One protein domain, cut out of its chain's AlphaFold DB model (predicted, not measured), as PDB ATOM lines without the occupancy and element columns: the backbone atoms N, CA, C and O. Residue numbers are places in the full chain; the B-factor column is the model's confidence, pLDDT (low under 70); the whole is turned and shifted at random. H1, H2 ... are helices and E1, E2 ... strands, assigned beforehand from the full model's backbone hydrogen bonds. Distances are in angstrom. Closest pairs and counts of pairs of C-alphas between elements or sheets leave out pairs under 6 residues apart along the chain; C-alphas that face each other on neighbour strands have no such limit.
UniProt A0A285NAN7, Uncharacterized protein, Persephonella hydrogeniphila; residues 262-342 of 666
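What this domain is: This is residues 262 to 342 of the 666 residues of an uncharacterized protein of Persephonella hydrogeniphila (UniProt A0A285NAN7). A small antiparallel sheet of three strands has one longer helix, H1, lying slantwise over one of its faces, while a short second helix, H2, only grazes the sheet. After the last strand, a long stretch with no named element, residues 314 to 342, includes a loop that reaches far from the rest at Gly 333. The printed part has 81 residues, with two named helices and three named strands in the order H1, E1, H2, E2, E3; the sheet's order is E1, E3, E2. The class is mixed, helices and strands, with under half of the residues in named elements. The whole is compact, with a radius of gyration of the C-alphas of 12.0 A and spans of 34 by 28 by 17 A.

How they stand to each other: Begin at the inner strand E3, residues 308 to 313. Beside it is the edge strand E1, residues 283 to 287, antiparallel at 160 degrees; look at N 287 and O 309, 2.8 A apart and within hydrogen-bond range. The other edge strand, E2, residues 302 to 305, is antiparallel to E3 at 154 degrees and forms a hairpin with it; N 310 and O 303 are within hydrogen-bond range at 2.8 A. H1, residues 264 to 278, is on the sheet at a height over the sheet of 10.0 A, in two layers, a helix on one face of a sheet. It lies over E1, slantwise to the strands, at 48 degrees to E1 on the local plane; with 2 of its C-alphas falling on E3, it is only just not over that strand. The closest C-alphas of H1 and E1 are those of Ser 272 and Val 287, 6.0 A apart. H2, residues 292 to 297, only grazes the sheet, with its residues 292 to 296. H1 and H2 are close but not clearly touching, about perpendicular at 85 degrees; their closest C-alphas, those of Val 266 and Ile 294, are 7.7 A apart. E1, H2 and E2 form a split strand-helix-strand unit, two strands running the same way with E3 between them, and its crossover is right-handed. In H1 and H2 every O i to N i+4 pair is within hydrogen-bond range.

Where its parts are: Find C-alpha 264 at (15.522, 8.179, 8.408); from there H1 runs 20.8 A to C-alpha 278 at (14.132, 28.838, 6.340). E1 is 11.7 A long, H2 8.5 A and E2 9.5 A. E3 runs 15.1 A and ends at C-alpha 313, at (6.628, 23.582, -5.053).

The domain as a whole: The C-alphas of Tyr 262 and Gly 333, the two farthest apart, are 37.3 A apart. The printed part has no cut, and the four links between successive named elements are tight. The mean pLDDT of the printed part is 89.2; look for the low values, under 70, at residues 329 to 338.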
ATOM      1  N   TYR A 262      10.284   5.133  13.834       97.38
ATOM      2  CA  TYR A 262      11.361   5.986  13.335       97.38
ATOM      3  C   TYR A 262      11.738   5.667  11.881       97.38
ATOM      4  O   TYR A 262      11.965   4.505  11.539       97.38
ATOM      5  N   SER A 263      11.871   6.705  11.053       97.44
ATOM      6  CA  SER A 263      12.237   6.610   9.638       97.44
ATOM      7  C   SER A 263      13.235   7.705   9.253       97.44
ATOM      8  O   SER A 263      12.919   8.897   9.273       97.44
ATOM      9  N   LYS A 264      14.451   7.285   8.879       97.38
ATOM     10  CA  LYS A 264      15.522   8.179   8.408       97.38
ATOM     11  C   LYS A 264      15.112   8.930   7.139       97.38
ATOM     12  O   LYS A 264      15.319  10.135   7.070       97.38
ATOM     13  N   GLU A 265      14.455   8.259   6.194       98.00
ATOM     14  CA  GLU A 265      14.029   8.880   4.933       98.00
ATOM     15  C   GLU A 265      12.931   9.931   5.134       98.00
ATOM     16  O   GLU A 265      13.009  11.020   4.569       98.00
ATOM     17  N   VAL A 266      11.958   9.668   6.016       98.38
ATOM     18  CA  VAL A 266      10.940  10.669   6.395       98.38
ATOM     19  C   VAL A 266      11.601  11.888   7.030       98.38
ATOM     20  O   VAL A 266      11.244  13.027   6.723       98.38
ATOM     21  N   TYR A 267      12.607  11.664   7.874       98.69
ATOM     22  CA  TYR A 267      13.327  12.752   8.511       98.69
ATOM     23  C   TYR A 267      14.144  13.591   7.518       98.69
ATOM     24  O   TYR A 267      14.097  14.818   7.588       98.69
ATOM     25  N   LYS A 268      14.839  12.958   6.563       98.56
ATOM     26  CA  LYS A 268      15.563  13.655   5.483       98.56
ATOM     27  C   LYS A 268      14.630  14.549   4.664       98.56
ATOM     28  O   LYS A 268      14.962  15.705   4.406       98.56
ATOM     29  N   ILE A 269      13.434  14.058   4.328       98.62
ATOM     30  CA  ILE A 269      12.419  14.850   3.617       98.62
ATOM     31  C   ILE A 269      11.963  16.035   4.477       98.62
ATOM     32  O   ILE A 269      11.962  17.164   3.995       98.62
ATOM     33  N   ASN A 270      11.643  15.823   5.757       98.56
ATOM     34  CA  ASN A 270      11.217  16.907   6.649       98.56
ATOM     35  C   ASN A 270      12.312  17.965   6.880       98.56
ATOM     36  O   ASN A 270      12.008  19.157   6.919       98.56
ATOM     37  N   LEU A 271      13.585  17.564   6.977       98.31
ATOM     38  CA  LEU A 271      14.720  18.493   7.018       98.31
ATOM     39  C   LEU A 271      14.895  19.255   5.701       98.31
ATOM     40  O   LEU A 271      15.221  20.434   5.737       98.31
ATOM     41  N   SER A 272      14.648  18.613   4.557       97.75
ATOM     42  CA  SER A 272      14.704  19.256   3.238       97.75
ATOM     43  C   SER A 272      13.581  20.281   3.052       97.75
ATOM     44  O   SER A 272      13.818  21.376   2.554       97.75
ATOM     45  N   ILE A 273      12.364  19.963   3.511       96.44
ATOM     46  CA  ILE A 273      11.238  20.908   3.552       96.44
ATOM     47  C   ILE A 273      11.599  22.114   4.430       96.44
ATOM     48  O   ILE A 273      11.406  23.257   4.019       96.44
ATOM     49  N   LEU A 274      12.169  21.866   5.616       95.44
ATOM     50  CA  LEU A 274      12.626  22.928   6.511       95.44
ATOM     51  C   LEU A 274      13.742  23.773   5.888       95.44
ATOM     52  O   LEU A 274      13.666  24.992   5.976       95.44
ATOM     53  N   GLU A 275      14.747  23.152   5.261       93.81
ATOM     54  CA  GLU A 275      15.850  23.845   4.579       93.81
ATOM     55  C   GLU A 275      15.300  24.863   3.576       93.81
ATOM     56  O   GLU A 275      15.706  26.023   3.592       93.81
ATOM     57  N   CYS A 276      14.330  24.460   2.753       90.44
ATOM     58  CA  CYS A 276      13.688  25.365   1.805       90.44
ATOM     59  C   CYS A 276      12.894  26.479   2.496       90.44
ATOM     60  O   CYS A 276      12.981  27.633   2.080       90.44
ATOM     61  N   ALA A 277      12.153  26.152   3.559       86.69
ATOM     62  CA  ALA A 277      11.338  27.115   4.294       86.69
ATOM     63  C   ALA A 277      12.184  28.212   4.959       86.69
ATOM     64  O   ALA A 277      11.908  29.393   4.764       86.69
ATOM     65  N   VAL A 278      13.255  27.851   5.678       85.00
ATOM     66  CA  VAL A 278      14.132  28.838   6.340       85.00
ATOM     67  C   VAL A 278      14.955  29.650   5.337       85.00
ATOM     68  O   VAL A 278      15.283  30.800   5.601       85.00
ATOM     69  N   LYS A 279      15.248  29.082   4.159       83.12
ATOM     70  CA  LYS A 279      15.845  29.805   3.023       83.12
ATOM     71  C   LYS A 279      14.832  30.635   2.235       83.12
ATOM     72  O   LYS A 279      15.223  31.337   1.307       83.12
ATOM     73  N   GLN A 280      13.547  30.540   2.578       79.06
ATOM     74  CA  GLN A 280      12.442  31.240   1.918       79.06
ATOM     75  C   GLN A 280      12.323  30.928   0.424       79.06
ATOM     76  O   GLN A 280      11.900  31.754  -0.386       79.06
ATOM     77  N   ILE A 281      12.671  29.698   0.055       82.25
ATOM     78  CA  ILE A 281      12.498  29.180  -1.294       82.25
ATOM     79  C   ILE A 281      11.187  28.403  -1.307       82.25
ATOM     80  O   ILE A 281      11.105  27.325  -0.732       82.25
ATOM     81  N   THR A 282      10.159  28.936  -1.961       82.19
ATOM     82  CA  THR A 282       8.831  28.293  -2.041       82.19
ATOM     83  C   THR A 282       8.653  27.450  -3.305       82.19
ATOM     84  O   THR A 282       7.754  26.610  -3.384       82.19
ATOM     85  N   GLN A 283       9.515  27.645  -4.305       87.94
ATOM     86  CA  GLN A 283       9.486  26.939  -5.584       87.94
ATOM     87  C   GLN A 283      10.898  26.650  -6.073       87.94
ATOM     88  O   GLN A 283      11.817  27.426  -5.826       87.94
ATOM     89  N   ASN A 284      11.045  25.563  -6.828       91.56
ATOM     90  CA  ASN A 284      12.311  25.131  -7.421       91.56
ATOM     91  C   ASN A 284      13.464  25.044  -6.403       91.56
ATOM     92  O   ASN A 284      14.595  25.426  -6.701       91.56
ATOM     93  N   CYS A 285      13.169  24.551  -5.199       91.12
ATOM     94  CA  CYS A 285      14.169  24.369  -4.155       91.12
ATOM     95  C   CYS A 285      14.947  23.069  -4.383       91.12
ATOM     96  O   CYS A 285      14.359  21.986  -4.383       91.12
ATOM     97  N   ASP A 286      16.261  23.184  -4.559       94.00
ATOM     98  CA  ASP A 286      17.158  22.047  -4.755       94.00
ATOM     99  C   ASP A 286      17.661  21.506  -3.414       94.00
ATOM    100  O   ASP A 286      18.329  22.208  -2.652       94.00
ATOM    101  N   VAL A 287      17.381  20.233  -3.155       96.06
ATOM    102  CA  VAL A 287      17.698  19.527  -1.910       96.06
ATOM    103  C   VAL A 287      18.472  18.238  -2.190       96.06
ATOM    104  O   VAL A 287      18.745  17.881  -3.339       96.06
ATOM    105  N   GLU A 288      18.891  17.558  -1.125       97.25
ATOM    106  CA  GLU A 288      19.624  16.290  -1.211       97.25
ATOM    107  C   GLU A 288      18.836  15.198  -1.970       97.25
ATOM    108  O   GLU A 288      17.641  15.352  -2.230       97.25
ATOM    109  N   PRO A 289      19.466  14.068  -2.334       97.62
ATOM    110  CA  PRO A 289      18.742  12.901  -2.821       97.62
ATOM    111  C   PRO A 289      17.759  12.362  -1.770       97.62
ATOM    112  O   PRO A 289      18.138  12.075  -0.631       97.62
ATOM    113  N   LEU A 290      16.500  12.183  -2.173       98.06
ATOM    114  CA  LEU A 290      15.399  11.719  -1.322       98.06
ATOM    115  C   LEU A 290      14.720  10.488  -1.932       98.06
ATOM    116  O   LEU A 290      14.738  10.298  -3.149       98.06
ATOM    117  N   ASP A 291      14.079   9.675  -1.088       97.94
ATOM    118  CA  ASP A 291      13.276   8.533  -1.535       97.94
ATOM    119  C   ASP A 291      12.015   9.002  -2.282       97.94
ATOM    120  O   ASP A 291      11.031   9.461  -1.691       97.94
ATOM    121  N   THR A 292      12.035   8.847  -3.606       97.94
ATOM    122  CA  THR A 292      10.951   9.262  -4.500       97.94
ATOM    123  C   THR A 292       9.644   8.512  -4.256       97.94
ATOM    124  O   THR A 292       8.580   9.087  -4.455       97.94
ATOM    125  N   ALA A 293       9.682   7.268  -3.765       98.12
ATOM    126  CA  ALA A 293       8.461   6.523  -3.465       98.12
ATOM    127  C   ALA A 293       7.707   7.124  -2.268       98.12
ATOM    128  O   ALA A 293       6.477   7.028  -2.189       98.12
ATOM    129  N   ILE A 294       8.423   7.756  -1.331       98.19
ATOM    130  CA  ILE A 294       7.805   8.529  -0.248       98.19
ATOM    131  C   ILE A 294       7.273   9.857  -0.798       98.19
ATOM    132  O   ILE A 294       6.131  10.205  -0.503       98.19
ATOM    133  N   LEU A 295       8.043  10.559  -1.637       98.25
ATOM    134  CA  LEU A 295       7.585  11.806  -2.267       98.25
ATOM    135  C   LEU A 295       6.266  11.606  -3.039       98.25
ATOM    136  O   LEU A 295       5.316  12.360  -2.824       98.25
ATOM    137  N   ASP A 296       6.171  10.546  -3.847       98.25
ATOM    138  CA  ASP A 296       4.963  10.177  -4.598       98.25
ATOM    139  C   ASP A 296       3.777   9.865  -3.675       98.25
ATOM    140  O   ASP A 296       2.654  10.325  -3.903       98.25
ATOM    141  N   ARG A 297       4.017   9.115  -2.588       97.25
ATOM    142  CA  ARG A 297       2.991   8.753  -1.595       97.25
ATOM    143  C   ARG A 297       2.370   9.985  -0.937       97.25
ATOM    144  O   ARG A 297       1.155  10.019  -0.742       97.25
ATOM    145  N   TYR A 298       3.194  10.984  -0.622       97.12
ATOM    146  CA  TYR A 298       2.761  12.262  -0.048       97.12
ATOM    147  C   TYR A 298       2.387  13.309  -1.108       97.12
ATOM    148  O   TYR A 298       2.018  14.424  -0.753       97.12
ATOM    149  N   ARG A 299       2.410  12.948  -2.401       97.19
ATOM    150  CA  ARG A 299       2.056  13.819  -3.535       97.19
ATOM    151  C   ARG A 299       2.884  15.109  -3.593       97.19
ATOM    152  O   ARG A 299       2.378  16.153  -4.006       97.19
ATOM    153  N   ILE A 300       4.150  15.037  -3.189       97.38
ATOM    154  CA  ILE A 300       5.092  16.153  -3.303       97.38
ATOM    155  C   ILE A 300       5.445  16.326  -4.781       97.38
ATOM    156  O   ILE A 300       5.774  15.358  -5.461       97.38
ATOM    157  N   GLN A 301       5.378  17.552  -5.302       97.44
ATOM    158  CA  GLN A 301       5.753  17.835  -6.688       97.44
ATOM    159  C   GLN A 301       7.264  18.028  -6.796       97.44
ATOM    160  O   GLN A 301       7.812  18.976  -6.231       97.44
ATOM    161  N   TYR A 302       7.941  17.158  -7.546       98.19
ATOM    162  CA  TYR A 302       9.395  17.195  -7.647       98.19
ATOM    163  C   TYR A 302       9.928  16.893  -9.053       98.19
ATOM    164  O   TYR A 302       9.226  16.366  -9.915       98.19
ATOM    165  N   GLN A 303      11.197  17.236  -9.269       98.12
ATOM    166  CA  GLN A 303      12.016  16.795 -10.398       98.12
ATOM    167  C   GLN A 303      13.277  16.117  -9.862       98.12
ATOM    168  O   GLN A 303      13.918  16.625  -8.942       98.12
ATOM    169  N   THR A 304      13.654  14.979 -10.438       97.62
ATOM    170  CA  THR A 304      14.922  14.318 -10.109       97.62
ATOM    171  C   THR A 304      16.078  15.049 -10.786       97.62
ATOM    172  O   THR A 304      16.031  15.309 -11.989       97.62
ATOM    173  N   LEU A 305      17.123  15.352 -10.022       96.31
ATOM    174  CA  LEU A 305      18.387  15.899 -10.513       96.31
ATOM    175  C   LEU A 305      19.471  14.815 -10.461       96.31
ATOM    176  O   LEU A 305      19.291  13.767  -9.844       96.31
ATOM    177  N   SER A 306      20.624  15.059 -11.087       93.88
ATOM    178  CA  SER A 306      21.760  14.126 -11.035       93.88
ATOM    179  C   SER A 306      22.351  13.956  -9.630       93.88
ATOM    180  O   SER A 306      22.961  12.934  -9.339       93.88
ATOM    181  N   ASP A 307      22.193  14.966  -8.777       91.50
ATOM    182  CA  ASP A 307      22.825  15.108  -7.463       91.50
ATOM    183  C   ASP A 307      21.811  15.450  -6.352       91.50
ATOM    184  O   ASP A 307      22.197  15.904  -5.274       91.50
ATOM    185  N   GLY A 308      20.513  15.256  -6.602       96.19
ATOM    186  CA  GLY A 308      19.474  15.609  -5.640       96.19
ATOM    187  C   GLY A 308      18.056  15.585  -6.195       96.19
ATOM    188  O   GLY A 308      17.766  14.970  -7.224       96.19
ATOM    189  N   VAL A 309      17.170  16.286  -5.501       97.50
ATOM    190  CA  VAL A 309      15.775  16.486  -5.894       97.50
ATOM    191  C   VAL A 309      15.484  17.981  -5.918       97.50
ATOM    192  O   VAL A 309      15.947  18.721  -5.059       97.50
ATOM    193  N   ARG A 310      14.695  18.432  -6.892       97.25
ATOM    194  CA  ARG A 310      14.099  19.767  -6.899       97.25
ATOM    195  C   ARG A 310      12.651  19.668  -6.468       97.25
ATOM    196  O   ARG A 310      11.854  19.074  -7.192       97.25
ATOM    197  N   PHE A 311      12.280  20.284  -5.353       96.75
ATOM    198  CA  PHE A 311      10.872  20.543  -5.066       96.75
ATOM    199  C   PHE A 311      10.376  21.622  -6.026       96.75
ATOM    200  O   PHE A 311      10.844  22.759  -5.984       96.75
ATOM    201  N   VAL A 312       9.446  21.264  -6.914       96.56
ATOM    202  CA  VAL A 312       8.835  22.218  -7.857       96.56
ATOM    203  C   VAL A 312       8.049  23.259  -7.068       96.56
ATOM    204  O   VAL A 312       8.204  24.456  -7.293       96.56
ATOM    205  N   VAL A 313       7.283  22.784  -6.087       92.06
ATOM    206  CA  VAL A 313       6.628  23.582  -5.053       92.06
ATOM    207  C   VAL A 313       6.973  22.947  -3.716       92.06
ATOM    208  O   VAL A 313       6.865  21.727  -3.567       92.06
ATOM    209  N   VAL A 314       7.414  23.755  -2.758       90.56
ATOM    210  CA  VAL A 314       7.722  23.256  -1.417       90.56
ATOM    211  C   VAL A 314       6.410  22.946  -0.687       90.56
ATOM    212  O   VAL A 314       5.508  23.783  -0.708       90.56
ATOM    213  N   PRO A 315       6.274  21.764  -0.055       92.44
ATOM    214  CA  PRO A 315       5.064  21.383   0.674       92.44
ATOM    215  C   PRO A 315       4.648  22.408   1.733       92.44
ATOM    216  O   PRO A 315       5.497  22.964   2.426       92.44
ATOM    217  N   ASP A 316       3.342  22.614   1.889       90.12
ATOM    218  CA  ASP A 316       2.738  23.453   2.932       90.12
ATOM    219  C   ASP A 316       2.648  22.741   4.290       90.12
ATOM    220  O   ASP A 316       2.417  23.381   5.313       90.12
ATOM    221  N   LYS A 317       2.861  21.423   4.307       93.44
ATOM    222  CA  LYS A 317       2.921  20.585   5.504       93.44
ATOM    223  C   LYS A 317       4.117  19.643   5.463       93.44
ATOM    224  O   LYS A 317       4.609  19.266   4.399       93.44
ATOM    225  N   TYR A 318       4.557  19.237   6.645       97.06
ATOM    226  CA  TYR A 318       5.539  18.166   6.799       97.06
ATOM    227  C   TYR A 318       4.911  16.793   6.499       97.06
ATOM    228  O   TYR A 318       3.711  16.675   6.259       97.06
ATOM    229  N   ILE A 319       5.720  15.734   6.497       98.25
ATOM    230  CA  ILE A 319       5.270  14.361   6.228       98.25
ATOM    231  C   ILE A 319       5.433  13.445   7.448       98.25
ATOM    232  O   ILE A 319       6.083  13.800   8.437       98.25
ATOM    233  N   GLY A 320       4.860  12.241   7.374       97.88
ATOM    234  CA  GLY A 320       4.864  11.276   8.473       97.88
ATOM    235  C   GLY A 320       3.944  11.700   9.617       97.88
ATOM    236  O   GLY A 320       2.881  12.290   9.402       97.88
ATOM    237  N   ASP A 321       4.378  11.442  10.849       98.50
ATOM    238  CA  ASP A 321       3.643  11.804  12.070       98.50
ATOM    239  C   ASP A 321       3.600  13.332  12.305       98.50
ATOM    240  O   ASP A 321       2.914  13.800  13.211       98.50
ATOM    241  N   ALA A 322       4.324  14.116  11.497       97.69
ATOM    242  CA  ALA A 322       4.273  15.577  11.474       97.69
ATOM    243  C   ALA A 322       3.333  16.146  10.392       97.69
ATOM    244  O   ALA A 322       3.339  17.353  10.169       97.69
ATOM    245  N   SER A 323       2.529  15.311   9.723       96.88
ATOM    246  CA  SER A 323       1.618  15.731   8.640       96.88
ATOM    247  C   SER A 323       0.493  16.684   9.054       96.88
ATOM    248  O   SER A 323      -0.206  17.222   8.201       96.88
ATOM    249  N   ASP A 324       0.323  16.929  10.350       93.25
ATOM    250  CA  ASP A 324      -0.560  17.943  10.919       93.25
ATOM    251  C   ASP A 324       0.108  19.325  11.069       93.25
ATOM    252  O   ASP A 324      -0.592  20.304  11.315       93.25
ATOM    253  N   VAL A 325       1.436  19.421  10.924       91.75
ATOM    254  CA  VAL A 325       2.197  20.667  11.106       91.75
ATOM    255  C   VAL A 325       2.335  21.419   9.801       91.75
ATOM    256  O   VAL A 325       2.832  20.877   8.813       91.75
ATOM    257  N   ASP A 326       1.982  22.697   9.848       89.56
ATOM    258  CA  ASP A 326       2.193  23.621   8.745       89.56
ATOM    259  C   ASP A 326       3.670  24.013   8.626       89.56
ATOM    260  O   ASP A 326       4.373  24.255   9.614       89.56
ATOM    261  N   VAL A 327       4.144  24.082   7.388       88.25
ATOM    262  CA  VAL A 327       5.440  24.655   7.050       88.25
ATOM    263  C   VAL A 327       5.252  26.161   6.990       88.25
ATOM    264  O   VAL A 327       4.513  26.683   6.156       88.25
ATOM    265  N   TRP A 328       5.928  26.867   7.885       76.81
ATOM    266  CA  TRP A 328       5.842  28.318   7.977       76.81
ATOM    267  C   TRP A 328       6.683  28.951   6.869       76.81
ATOM    268  O   TRP A 328       7.874  29.194   7.051       76.81
ATOM    269  N   GLN A 329       6.048  29.147   5.714       66.56
ATOM    270  CA  GLN A 329       6.595  29.813   4.533       66.56
ATOM    271  C   GLN A 329       5.940  31.187   4.337       66.56
ATOM    272  O   GLN A 329       4.876  31.468   4.892       66.56
ATOM    273  N   ILE A 330       6.543  32.022   3.486       58.44
ATOM    274  CA  ILE A 330       5.992  33.318   3.071       58.44
ATOM    275  C   ILE A 330       4.558  33.153   2.533       58.44
ATOM    276  O   ILE A 330       4.325  32.427   1.562       58.44
ATOM    277  N   GLY A 331       3.604  33.873   3.131       51.47
ATOM    278  CA  GLY A 331       2.210  33.957   2.682       51.47
ATOM    279  C   GLY A 331       1.934  35.213   1.845       51.47
ATOM    280  O   GLY A 331       2.480  36.283   2.109       51.47
ATOM    281  N   LYS A 332       1.062  35.096   0.828       39.97
ATOM    282  CA  LYS A 332       0.565  36.227   0.016       39.97
ATOM    283  C   LYS A 332      -0.028  37.312   0.922       39.97
ATOM    284  O   LYS A 332      -1.082  37.095   1.512       39.97
ATOM    285  N   GLY A 333       0.619  38.473   0.958       44.62
ATOM    286  CA  GLY A 333       0.221  39.607   1.797       44.62
ATOM    287  C   GLY A 333       1.363  40.252   2.584       44.62
ATOM    288  O   GLY A 333       1.081  40.864   3.602       44.62
ATOM    289  N   PHE A 334       2.615  40.130   2.121       44.47
ATOM    290  CA  PHE A 334       3.807  40.788   2.687       44.47
ATOM    291  C   PHE A 334       4.352  40.233   4.018       44.47
ATOM    292  O   PHE A 334       5.246  40.831   4.602       44.47
ATOM    293  N   THR A 335       3.924  39.056   4.489       51.75
ATOM    294  CA  THR A 335       4.503  38.477   5.720       51.75
ATOM    295  C   THR A 335       5.645  37.505   5.394       51.75
ATOM    296  O   THR A 335       5.416  36.353   5.015       51.75
ATOM    297  N   LYS A 336       6.892  37.982   5.529       51.97
ATOM    298  CA  LYS A 336       8.134  37.185   5.492       51.97
ATOM    299  C   LYS A 336       8.089  36.106   6.581       51.97
ATOM    300  O   LYS A 336       8.084  36.488   7.743       51.97
ATOM    301  N   ILE A 337       8.097  34.796   6.286       62.97
ATOM    302  CA  ILE A 337       8.289  33.785   7.348       62.97
ATOM    303  C   ILE A 337       9.040  32.539   6.851       62.97
ATOM    304  O   ILE A 337       8.648  31.923   5.864       62.97
ATOM    305  N   GLY A 338      10.097  32.177   7.586       66.25
ATOM    306  CA  GLY A 338      10.889  30.948   7.483       66.25
ATOM    307  C   GLY A 338      11.313  30.494   8.885       66.25
ATOM    308  O   GLY A 338      12.470  30.652   9.263       66.25
ATOM    309  N   LEU A 339      10.351  30.022   9.688       81.94
ATOM    310  CA  LEU A 339      10.540  29.696  11.112       81.94
ATOM    311  C   LEU A 339      10.780  28.202  11.332       81.94
ATOM    312  O   LEU A 339      10.261  27.352  10.602       81.94
ATOM    313  N   TYR A 340      11.512  27.874  12.395       91.12
ATOM    314  CA  TYR A 340      11.708  26.485  12.799       91.12
ATOM    315  C   TYR A 340      10.479  25.957  13.554       91.12
ATOM    316  O   TYR A 340       9.893  26.684  14.363       91.12
ATOM    317  N   PRO A 341      10.112  24.673  13.386       93.12
ATOM    318  CA  PRO A 341       9.097  24.046  14.215       93.12
ATOM    319  C   PRO A 341       9.437  24.127  15.704       93.12
ATOM    320  O   PRO A 341      10.587  23.911  16.103       93.12
ATOM    321  N   VAL A 342       8.422  24.358  16.540       92.19
ATOM    322  CA  VAL A 342       8.567  24.313  18.002       92.19
ATOM    323  C   VAL A 342       9.175  22.980  18.440       92.19
ATOM    324  O   VAL A 342       8.772  21.910  17.987       92.19
TER     325      VAL A 342